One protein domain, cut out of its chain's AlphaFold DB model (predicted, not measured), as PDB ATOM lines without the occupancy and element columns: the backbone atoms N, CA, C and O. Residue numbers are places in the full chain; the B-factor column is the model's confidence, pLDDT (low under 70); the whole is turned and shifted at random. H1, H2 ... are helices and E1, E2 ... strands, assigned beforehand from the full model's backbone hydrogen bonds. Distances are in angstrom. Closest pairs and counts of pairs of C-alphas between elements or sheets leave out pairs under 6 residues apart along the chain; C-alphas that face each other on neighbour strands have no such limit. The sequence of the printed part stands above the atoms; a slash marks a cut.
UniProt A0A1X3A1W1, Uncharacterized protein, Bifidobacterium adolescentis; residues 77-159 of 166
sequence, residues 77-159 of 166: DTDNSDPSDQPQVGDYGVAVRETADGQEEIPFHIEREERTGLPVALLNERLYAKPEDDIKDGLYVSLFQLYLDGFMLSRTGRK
ATOM      1  N   ASP A  77      36.770   7.834   8.808       71.38
ATOM      2  CA  ASP A  77      36.658   9.286   8.820       71.38
ATOM      3  C   ASP A  77      35.282   9.750   9.307       71.38
ATOM      4  O   ASP A  77      34.253   9.488   8.684       71.38
ATOM      5  N   THR A  78      35.278  10.466  10.429       69.19
ATOM      6  CA  THR A  78      34.080  11.135  10.959       69.19
ATOM      7  C   THR A  78      34.105  12.647  10.720       69.19
ATOM      8  O   THR A  78      33.127  13.334  11.023       69.19
ATOM      9  N   ASP A  79      35.194  13.169  10.144       69.88
ATOM     10  CA  ASP A  79      35.388  14.581   9.835       69.88
ATOM     11  C   ASP A  79      35.225  14.858   8.333       69.88
ATOM     12  O   ASP A  79      36.141  14.691   7.536       69.88
ATOM     13  N   ASN A  80      34.079  15.423   7.948       66.44
ATOM     14  CA  ASN A  80      33.783  15.779   6.552       66.44
ATOM     15  C   ASN A  80      34.576  16.995   6.019       66.44
ATOM     16  O   ASN A  80      34.260  17.512   4.943       66.44
ATOM     17  N   SER A  81      35.549  17.518   6.771       69.06
ATOM     18  CA  SER A  81      36.319  18.705   6.383       69.06
ATOM     19  C   SER A  81      37.279  18.460   5.214       69.06
ATOM     20  O   SER A  81      37.619  19.416   4.512       69.06
ATOM     21  N   ASP A  82      37.722  17.218   4.999       69.69
ATOM     22  CA  ASP A  82      38.666  16.843   3.941       69.69
ATOM     23  C   ASP A  82      38.283  15.472   3.354       69.69
ATOM     24  O   ASP A  82      38.227  14.503   4.098       69.69
ATOM     25  N   PRO A  83      38.044  15.331   2.038       71.12
ATOM     26  CA  PRO A  83      37.672  14.045   1.440       71.12
ATOM     27  C   PRO A  83      38.824  13.022   1.395       71.12
ATOM     28  O   PRO A  83      38.660  11.942   0.835       71.12
ATOM     29  N   SER A  84      40.019  13.373   1.880       76.94
ATOM     30  CA  SER A  84      41.146  12.451   1.991       76.94
ATOM     31  C   SER A  84      41.001  11.532   3.200       76.94
ATOM     32  O   SER A  84      41.182  11.975   4.334       76.94
ATOM     33  N   ASP A  85      40.879  10.233   2.934       76.62
ATOM     34  CA  ASP A  85      40.893   9.178   3.959       76.62
ATOM     35  C   ASP A  85      42.314   8.793   4.419       76.62
ATOM     36  O   ASP A  85      42.483   7.921   5.269       76.62
ATOM     37  N   GLN A  86      43.358   9.400   3.841       82.62
ATOM     38  CA  GLN A  86      44.750   9.142   4.224       82.62
ATOM     39  C   GLN A  86      45.192  10.011   5.412       82.62
ATOM     40  O   GLN A  86      44.868  11.200   5.419       82.62
ATOM     41  N   PRO A  87      46.013   9.476   6.340       87.00
ATOM     42  CA  PRO A  87      46.606  10.245   7.425       87.00
ATOM     43  C   PRO A  87      47.480  11.404   6.954       87.00
ATOM     44  O   PRO A  87      48.418  11.221   6.172       87.00
ATOM     45  N   GLN A  88      47.214  12.597   7.478       88.00
ATOM     46  CA  GLN A  88      47.952  13.813   7.169       88.00
ATOM     47  C   GLN A  88      48.413  14.526   8.437       88.00
ATOM     48  O   GLN A  88      47.763  14.499   9.475       88.00
ATOM     49  N   VAL A  89      49.542  15.231   8.339       90.19
ATOM     50  CA  VAL A  89      50.036  16.064   9.445       90.19
ATOM     51  C   VAL A  89      48.978  17.101   9.834       90.19
ATOM     52  O   VAL A  89      48.404  17.777   8.967       90.19
ATOM     53  N   GLY A  90      48.753  17.215  11.142       90.00
ATOM     54  CA  GLY A  90      47.732  18.052  11.764       90.00
ATOM     55  C   GLY A  90      46.413  17.330  12.039       90.00
ATOM     56  O   GLY A  90      45.587  17.880  12.768       90.00
ATOM     57  N   ASP A  91      46.194  16.136  11.487       92.12
ATOM     58  CA  ASP A  91      45.015  15.336  11.815       92.12
ATOM     59  C   ASP A  91      45.068  14.881  13.274       92.12
ATOM     60  O   ASP A  91      46.143  14.638  13.828       92.12
ATOM     61  N   TYR A  92      43.906  14.740  13.894       93.69
ATOM     62  CA  TYR A  92      43.766  14.140  15.209       93.69
ATOM     63  C   TYR A  92      42.536  13.241  15.271       93.69
ATOM     64  O   TYR A  92      41.605  13.348  14.465       93.69
ATOM     65  N   GLY A  93      42.552  12.328  16.232       94.25
ATOM     66  CA  GLY A  93      41.537  11.298  16.314       94.25
ATOM     67  C   GLY A  93      41.749  10.322  17.455       94.25
ATOM     68  O   GLY A  93      42.429  10.630  18.436       94.25
ATOM     69  N   VAL A  94      41.156   9.140  17.309       94.81
ATOM     70  CA  VAL A  94      41.248   8.037  18.269       94.81
ATOM     71  C   VAL A  94      41.770   6.793  17.560       94.81
ATOM     72  O   VAL A  94      41.246   6.389  16.523       94.81
ATOM     73  N   ALA A  95      42.823   6.195  18.109       94.06
ATOM     74  CA  ALA A  95      43.299   4.878  17.725       94.06
ATOM     75  C   ALA A  95      42.536   3.848  18.556       94.06
ATOM     76  O   ALA A  95      42.558   3.904  19.785       94.06
ATOM     77  N   VAL A  96      41.852   2.929  17.882       92.44
ATOM     78  CA  VAL A  96      40.939   1.965  18.493       92.44
ATOM     79  C   VAL A  96      41.407   0.549  18.199       92.44
ATOM     80  O   VAL A  96      41.707   0.229  17.049       92.44
ATOM     81  N   ARG A  97      41.427  -0.327  19.205       91.62
ATOM     82  CA  ARG A  97      41.496  -1.778  18.982       91.62
ATOM     83  C   ARG A  97      40.679  -2.548  20.003       91.62
ATOM     84  O   ARG A  97      40.480  -2.104  21.127       91.62
ATOM     85  N   GLU A  98      40.274  -3.748  19.623       87.94
ATOM     86  CA  GLU A  98      39.651  -4.705  20.534       87.94
ATOM     87  C   GLU A  98      40.724  -5.469  21.317       87.94
ATOM     88  O   GLU A  98      41.673  -6.006  20.739       87.94
ATOM     89  N   THR A  99      40.564  -5.551  22.635       85.38
ATOM     90  CA  THR A  99      41.422  -6.339  23.528       85.38
ATOM     91  C   THR A  99      40.585  -7.343  24.323       85.38
ATOM     92  O   THR A  99      39.356  -7.304  24.311       85.38
ATOM     93  N   ALA A 100      41.238  -8.262  25.041       85.62
ATOM     94  CA  ALA A 100      40.536  -9.231  25.889       85.62
ATOM     95  C   ALA A 100      39.708  -8.567  27.007       85.62
ATOM     96  O   ALA A 100      38.708  -9.137  27.445       85.62
ATOM     97  N   ASP A 101      40.114  -7.370  27.438       85.75
ATOM     98  CA  ASP A 101      39.493  -6.611  28.526       85.75
ATOM     99  C   ASP A 101      38.490  -5.552  28.018       85.75
ATOM    100  O   ASP A 101      37.895  -4.825  28.816       85.75
ATOM    101  N   GLY A 102      38.270  -5.485  26.698       89.06
ATOM    102  CA  GLY A 102      37.373  -4.540  26.030       89.06
ATOM    103  C   GLY A 102      38.070  -3.696  24.962       89.06
ATOM    104  O   GLY A 102      39.212  -3.954  24.581       89.06
ATOM    105  N   GLN A 103      37.370  -2.673  24.479       89.88
ATOM    106  CA  GLN A 103      37.882  -1.747  23.473       89.88
ATOM    107  C   GLN A 103      38.890  -0.775  24.104       89.88
ATOM    108  O   GLN A 103      38.576  -0.073  25.067       89.88
ATOM    109  N   GLU A 104      40.106  -0.750  23.566       92.00
ATOM    110  CA  GLU A 104      41.142   0.218  23.910       92.00
ATOM    111  C   GLU A 104      41.061   1.406  22.951       92.00
ATOM    112  O   GLU A 104      41.048   1.228  21.731       92.00
ATOM    113  N   GLU A 105      41.025   2.613  23.512       94.06
ATOM    114  CA  GLU A 105      40.929   3.870  22.773       94.06
ATOM    115  C   GLU A 105      42.020   4.829  23.237       94.06
ATOM    116  O   GLU A 105      42.080   5.195  24.413       94.06
ATOM    117  N   ILE A 106      42.880   5.252  22.311       95.31
ATOM    118  CA  ILE A 106      43.989   6.160  22.602       95.31
ATOM    119  C   ILE A 106      43.912   7.359  21.657       95.31
ATOM    120  O   ILE A 106      44.055   7.192  20.442       95.31
ATOM    121  N   PRO A 107      43.702   8.582  22.170       96.31
ATOM    122  CA  PRO A 107      43.747   9.776  21.343       96.31
ATOM    123  C   PRO A 107      45.124   9.974  20.708       96.31
ATOM    124  O   PRO A 107      46.147   9.735  21.353       96.31
ATOM    125  N   PHE A 108      45.163  10.452  19.467       95.44
ATOM    126  CA  PHE A 108      46.414  10.717  18.759       95.44
ATOM    127  C   PHE A 108      46.361  12.005  17.948       95.44
ATOM    128  O   PHE A 108      45.296  12.385  17.457       95.44
ATOM    129  N   HIS A 109      47.530  12.613  17.731       95.12
ATOM    130  CA  HIS A 109      47.771  13.628  16.696       95.12
ATOM    131  C   HIS A 109      48.758  13.090  15.660       95.12
ATOM    132  O   HIS A 109      49.687  12.366  16.010       95.12
ATOM    133  N   ILE A 110      48.588  13.445  14.391       92.94
ATOM    134  CA  ILE A 110      49.577  13.153  13.352       92.94
ATOM    135  C   ILE A 110      50.559  14.309  13.260       92.94
ATOM    136  O   ILE A 110      50.219  15.421  12.845       92.94
ATOM    137  N   GLU A 111      51.809  14.015  13.578       92.69
ATOM    138  CA  GLU A 111      52.909  14.965  13.520       92.69
ATOM    139  C   GLU A 111      53.953  14.536  12.494       92.69
ATOM    140  O   GLU A 111      53.966  13.406  12.000       92.69
ATOM    141  N   ARG A 112      54.834  15.468  12.137       90.69
ATOM    142  CA  ARG A 112      55.968  15.184  11.262       90.69
ATOM    143  C   ARG A 112      57.181  14.844  12.117       90.69
ATOM    144  O   ARG A 112      57.645  15.697  12.863       90.69
ATOM    145  N   GLU A 113      57.727  13.642  11.964       88.69
ATOM    146  CA  GLU A 113      58.979  13.265  12.629       88.69
ATOM    147  C   GLU A 113      60.151  14.035  11.994       88.69
ATOM    148  O   GLU A 113      60.300  14.070  10.770       88.69
ATOM    149  N   GLU A 114      60.959  14.707  12.817       84.75
ATOM    150  CA  GLU A 114      61.941  15.697  12.348       84.75
ATOM    151  C   GLU A 114      63.060  15.102  11.479       84.75
ATOM    152  O   GLU A 114      63.587  15.775  10.592       84.75
ATOM    153  N   ARG A 115      63.447  13.845  11.721       79.81
ATOM    154  CA  ARG A 115      64.635  13.227  11.114       79.81
ATOM    155  C   ARG A 115      64.350  12.633   9.737       79.81
ATOM    156  O   ARG A 115      65.196  12.677   8.847       79.81
ATOM    157  N   THR A 116      63.182  12.036   9.581       81.69
ATOM    158  CA  THR A 116      62.712  11.307   8.399       81.69
ATOM    159  C   THR A 116      61.721  12.135   7.590       81.69
ATOM    160  O   THR A 116      61.527  11.874   6.404       81.69
ATOM    161  N   GLY A 117      61.087  13.133   8.212       82.62
ATOM    162  CA  GLY A 117      60.019  13.925   7.613       82.62
ATOM    163  C   GLY A 117      58.720  13.143   7.410       82.62
ATOM    164  O   GLY A 117      57.813  13.665   6.756       82.62
ATOM    165  N   LEU A 118      58.623  11.913   7.922       84.69
ATOM    166  CA  LEU A 118      57.459  11.050   7.759       84.69
ATOM    167  C   LEU A 118      56.363  11.394   8.780       84.69
ATOM    168  O   LEU A 118      56.676  11.841   9.887       84.69
ATOM    169  N   PRO A 119      55.080  11.197   8.426       89.06
ATOM    170  CA  PRO A 119      53.990  11.305   9.385       89.06
ATOM    171  C   PRO A 119      54.071  10.174  10.418       89.06
ATOM    172  O   PRO A 119      54.227   9.001  10.068       89.06
ATOM    173  N   VAL A 120      53.942  10.537  11.688       92.31
ATOM    174  CA  VAL A 120      53.907   9.631  12.842       92.31
ATOM    175  C   VAL A 120      52.729   9.996  13.737       92.31
ATOM    176  O   VAL A 120      52.301  11.148  13.757       92.31
ATOM    177  N   ALA A 121      52.200   9.020  14.469       94.38
ATOM    178  CA  ALA A 121      51.179   9.268  15.473       94.38
ATOM    179  C   ALA A 121      51.849   9.616  16.804       94.38
ATOM    180  O   ALA A 121      52.705   8.878  17.286       94.38
ATOM    181  N   LEU A 122      51.445  10.729  17.399       95.75
ATOM    182  CA  LEU A 122      51.745  11.092  18.772       95.75
ATOM    183  C   LEU A 122      50.546  10.689  19.634       95.75
ATOM    184  O   LEU A 122      49.493  11.317  19.554       95.75
ATOM    185  N   LEU A 123      50.692   9.624  20.421       95.75
ATOM    186  CA  LEU A 123      49.632   9.080  21.269       95.75
ATOM    187  C   LEU A 123      49.546   9.816  22.610       95.75
ATOM    188  O   LEU A 123      50.569  10.122  23.226       95.75
ATOM    189  N   ASN A 124      48.326  10.033  23.100       95.38
ATOM    190  CA  ASN A 124      48.043  10.601  24.413       95.38
ATOM    191  C   ASN A 124      47.509   9.525  25.367       95.38
ATOM    192  O   ASN A 124      46.306   9.309  25.472       95.38
ATOM    193  N   GLU A 125      48.404   8.876  26.108       92.44
ATOM    194  CA  GLU A 125      48.061   7.787  27.039       92.44
ATOM    195  C   GLU A 125      47.506   8.284  28.393       92.44
ATOM    196  O   GLU A 125      47.381   7.525  29.356       92.44
ATOM    197  N   ARG A 126      47.197   9.582  28.519       90.00
ATOM    198  CA  ARG A 126      46.659  10.138  29.765       90.00
ATOM    199  C   ARG A 126      45.220   9.682  29.972       90.00
ATOM    200  O   ARG A 126      44.403   9.672  29.055       90.00
ATOM    201  N   LEU A 127      44.884   9.389  31.227       86.31
ATOM    202  CA  LEU A 127      43.522   9.037  31.610       86.31
ATOM    203  C   LEU A 127      42.555  10.174  31.233       86.31
ATOM    204  O   LEU A 127      42.782  11.325  31.611       86.31
ATOM    205  N   TYR A 128      41.476   9.834  30.524       86.38
ATOM    206  CA  TYR A 128      40.466  10.774  30.013       86.38
ATOM    207  C   TYR A 128      40.978  11.818  29.011       86.38
ATOM    208  O   TYR A 128      40.330  12.852  28.833       86.38
ATOM    209  N   ALA A 129      42.116  11.563  28.361       92.06
ATOM    210  CA  ALA A 129      42.550  12.364  27.229       92.06
ATOM    211  C   ALA A 129      41.477  12.392  26.135       92.06
ATOM    212  O   ALA A 129      40.798  11.393  25.882       92.06
ATOM    213  N   LYS A 130      41.350  13.536  25.468       93.12
ATOM    214  CA  LYS A 130      40.484  13.709  24.303       93.12
ATOM    215  C   LYS A 130      41.304  13.986  23.047       93.12
ATOM    216  O   LYS A 130      42.406  14.526  23.157       93.12
ATOM    217  N   PRO A 131      40.775  13.676  21.851       91.94
ATOM    218  CA  PRO A 131      41.461  13.951  20.588       91.94
ATOM    219  C   PRO A 131      41.857  15.417  20.410       91.94
ATOM    220  O   PRO A 131      42.917  15.710  19.864       91.94
ATOM    221  N   GLU A 132      41.043  16.354  20.900       90.81
ATOM    222  CA  GLU A 132      41.290  17.786  20.717       90.81
ATOM    223  C   GLU A 132      42.379  18.333  21.657       90.81
ATOM    224  O   GLU A 132      42.950  19.397  21.382       90.81
ATOM    225  N   ASP A 133      42.677  17.619  22.749       91.88
ATOM    226  CA  ASP A 133      43.620  18.056  23.779       91.88
ATOM    227  C   ASP A 133      45.032  18.197  23.207       91.88
ATOM    228  O   ASP A 133      45.486  17.382  22.409       91.88
ATOM    229  N   ASP A 134      45.768  19.220  23.639       89.69
ATOM    230  CA  ASP A 134      47.180  19.361  23.279       89.69
ATOM    231  C   ASP A 134      48.031  18.272  23.948       89.69
ATOM    232  O   ASP A 134      48.011  18.099  25.173       89.69
ATOM    233  N   ILE A 135      48.842  17.579  23.146       89.69
ATOM    234  CA  ILE A 135      49.727  16.517  23.618       89.69
ATOM    235  C   ILE A 135      51.119  17.111  23.828       89.69
ATOM    236  O   ILE A 135      51.797  17.490  22.881       89.69
ATOM    237  N   LYS A 136      51.538  17.238  25.091       83.88
ATOM    238  CA  LYS A 136      52.877  17.754  25.443       83.88
ATOM    239  C   LYS A 136      53.907  16.648  25.654       83.88
ATOM    240  O   LYS A 136      55.065  16.829  25.313       83.88
ATOM    241  N   ASP A 137      53.457  15.526  26.208       83.19
ATOM    242  CA  ASP A 137      54.289  14.376  26.566       83.19
ATOM    243  C   ASP A 137      53.577  13.110  26.073       83.19
ATOM    244  O   ASP A 137      52.893  12.436  26.845       83.19
ATOM    245  N   GLY A 138      53.638  12.867  24.763       87.69
ATOM    246  CA  GLY A 138      53.015  11.711  24.120       87.69
ATOM    247  C   GLY A 138      54.031  10.674  23.653       87.69
ATOM    248  O   GLY A 138      55.236  10.931  23.610       87.69
ATOM    249  N   LEU A 139      53.533   9.498  23.275       92.38
ATOM    250  CA  LEU A 139      54.349   8.437  22.692       92.38
ATOM    251  C   LEU A 139      54.327   8.542  21.165       92.38
ATOM    252  O   LEU A 139      53.272   8.406  20.548       92.38
ATOM    253  N   TYR A 140      55.491   8.757  20.550       92.06
ATOM    254  CA  TYR A 140      55.623   8.698  19.095       92.06
ATOM    255  C   TYR A 140      55.624   7.249  18.612       92.06
ATOM    256  O   TYR A 140      56.479   6.451  19.001       92.06
ATOM    257  N   VAL A 141      54.698   6.927  17.713       92.38
ATOM    258  CA  VAL A 141      54.554   5.604  17.110       92.38
ATOM    259  C   VAL A 141      54.399   5.751  15.600       92.38
ATOM    260  O   VAL A 141      53.719   6.646  15.094       92.38
ATOM    261  N   SER A 142      55.048   4.867  14.841       89.94
ATOM    262  CA  SER A 142      54.843   4.836  13.393       89.94
ATOM    263  C   SER A 142      53.423   4.368  13.066       89.94
ATOM    264  O   SER A 142      52.904   3.448  13.698       89.94
ATOM    265  N   LEU A 143      52.810   4.948  12.035       89.69
ATOM    266  CA  LEU A 143      51.462   4.552  11.609       89.69
ATOM    267  C   LEU A 143      51.383   3.080  11.196       89.69
ATOM    268  O   LEU A 143      50.383   2.412  11.437       89.69
ATOM    269  N   PHE A 144      52.464   2.556  10.616       84.62
ATOM    270  CA  PHE A 144      52.543   1.144  10.265       84.62
ATOM    271  C   PHE A 144      52.576   0.239  11.497       84.62
ATOM    272  O   PHE A 144      51.922  -0.797  11.497       84.62
ATOM    273  N   GLN A 145      53.291   0.640  12.551       87.50
ATOM    274  CA  GLN A 145      53.312  -0.122  13.798       87.50
ATOM    275  C   GLN A 145      51.919  -0.177  14.429       87.50
ATOM    276  O   GLN A 145      51.491  -1.259  14.802       87.50
ATOM    277  N   LEU A 146      51.179   0.940  14.464       89.88
ATOM    278  CA  LEU A 146      49.796   0.944  14.960       89.88
ATOM    279  C   LEU A 146      48.911  -0.050  14.202       89.88
ATOM    280  O   LEU A 146      48.197  -0.836  14.819       89.88
ATOM    281  N   TYR A 147      49.010  -0.069  12.874       85.94
ATOM    282  CA  TYR A 147      48.287  -1.036  12.053       85.94
ATOM    283  C   TYR A 147      48.690  -2.489  12.345       85.94
ATOM    284  O   TYR A 147      47.822  -3.347  12.492       85.94
ATOM    285  N   LEU A 148      49.992  -2.776  12.468       83.75
ATOM    286  CA  LEU A 148      50.476  -4.114  12.835       83.75
ATOM    287  C   LEU A 148      50.023  -4.536  14.240       83.75
ATOM    288  O   LEU A 148      49.760  -5.715  14.467       83.75
ATOM    289  N   ASP A 149      49.891  -3.573  15.149       87.25
ATOM    290  CA  ASP A 149      49.393  -3.759  16.512       87.25
ATOM    291  C   ASP A 149      47.859  -3.885  16.580       87.25
ATOM    292  O   ASP A 149      47.293  -4.009  17.672       87.25
ATOM    293  N   GLY A 150      47.188  -3.869  15.421       86.44
ATOM    294  CA  GLY A 150      45.750  -4.076  15.273       86.44
ATOM    295  C   GLY A 150      44.897  -2.830  15.504       86.44
ATOM    296  O   GLY A 150      43.682  -2.960  15.639       86.44
ATOM    297  N   PHE A 151      45.496  -1.638  15.565       90.25
ATOM    298  CA  PHE A 151      44.739  -0.398  15.697       90.25
ATOM    299  C   PHE A 151      44.087   0.020  14.379       90.25
ATOM    300  O   PHE A 151      44.731   0.084  13.330       90.25
ATOM    301  N   MET A 152      42.820   0.405  14.475       89.56
ATOM    302  CA  MET A 152      42.114   1.201  13.479       89.56
ATOM    303  C   MET A 152      42.162   2.670  13.898       89.56
ATOM    304  O   MET A 152      41.972   2.995  15.068       89.56
ATOM    305  N   LEU A 153      42.429   3.569  12.955       90.69
ATOM    306  CA  LEU A 153      42.475   5.004  13.229       90.69
ATOM    307  C   LEU A 153      41.147   5.635  12.826       90.69
ATOM    308  O   LEU A 153      40.744   5.510  11.673       90.69
ATOM    309  N   SER A 154      40.503   6.358  13.736       90.31
ATOM    310  CA  SER A 154      39.353   7.198  13.408       90.31
ATOM    311  C   SER A 154      39.740   8.667  13.487       90.31
ATOM    312  O   SER A 154      40.223   9.119  14.527       90.31
ATOM    313  N   ARG A 155      39.551   9.414  12.395       91.12
ATOM    314  CA  ARG A 155      39.805  10.860  12.364       91.12
ATOM    315  C   ARG A 155      38.580  11.597  12.885       91.12
ATOM    316  O   ARG A 155      37.475  11.384  12.385       91.12
ATOM    317  N   THR A 156      38.796  12.485  13.853       90.62
ATOM    318  CA  THR A 156      37.745  13.336  14.435       90.62
ATOM    319  C   THR A 156      37.924  14.812  14.097       90.62
ATOM    320  O   THR A 156      36.984  15.593  14.232       90.62
ATOM    321  N   GLY A 157      39.109  15.209  13.631       90.25
ATOM    322  CA  GLY A 157      39.327  16.557  13.141       90.25
ATOM    323  C   GLY A 157      40.750  16.816  12.672       90.25
ATOM    324  O   GLY A 157      41.608  15.931  12.634       90.25
ATOM    325  N   ARG A 158      41.012  18.083  12.344       88.81
ATOM    326  CA  ARG A 158      42.328  18.553  11.912       88.81
ATOM    327  C   ARG A 158      42.678  19.921  12.486       88.81
ATOM    328  O   ARG A 158      41.915  20.881  12.355       88.81
ATOM    329  N   LYS A 159      43.864  20.051  13.085       84.81
ATOM    330  CA  LYS A 159      44.440  21.342  13.482       84.81
ATOM    331  C   LYS A 159      45.033  22.016  12.243       84.81
ATOM    332  O   LYS A 159      46.032  21.570  11.686       84.81
TER     333      LYS A 159
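AT A GLANCE: This is residues 77 to 159 of the 166 residues of an uncharacterized protein of Bifidobacterium adolescentis (UniProt A0A1X3A1W1). What shape do these atoms make? One strongly twisted sheet of five strands curls round a single short helix, H1, and the long hairpin of E1 and E2 runs through it. How is it made up? The printed part has 83 residues, with E1 E2 E3 E4 H1 E5 along the chain; the sheet, in the order E4 E3 E2 E1 E5, is all antiparallel, and the class is mostly strand. It is compact, with a radius of gyration of the C-alphas of 12.2 A and spans of 35 by 30 by 24 A.

IN THESE COORDINATES: Where are the strands? E2, residues 102 to 112, is 30.9 A long and E1, residues 91 to 99, 24.9 A, starting at C-alpha 91 (45.015, 15.336, 11.815). E3 is residues 119 to 123, E4 139 to 142, and E5 152 to 158, 17.4 A long, ending at C-alpha 158 (42.328, 18.553, 11.912). Where is the helix? H1 is residues 143 to 148, 8.8 A long.

HOW THE PARTS SIT: How do the strands pair? E1 to E4 form a meander, each strand the antiparallel neighbour of the one before. N 106 and O 95 of E2 and E1 are 2.9 A apart, N 122 and O 109 of E3 and E2 2.8 A, N 141 and O 121 of E4 and E3 2.8 A, and N 154 and O 94 of E5 and E1 2.9 A, within hydrogen-bond range. Where is H1? It is on the sheet; its closest C-alphas to E3 are Leu 143 and Val 120, 5.8 A apart. Each of its O i to N i+4 pairs is within hydrogen-bond range.

THE WHOLE: How far does it reach? The C-alphas farthest apart, Asp 101 and Arg 115, are 36.5 A apart. Are there cuts or weak places? The printed part has no cut; the link E3 to E4, 15 residues, is long, and residues 78 to 82 are under 70 in pLDDT.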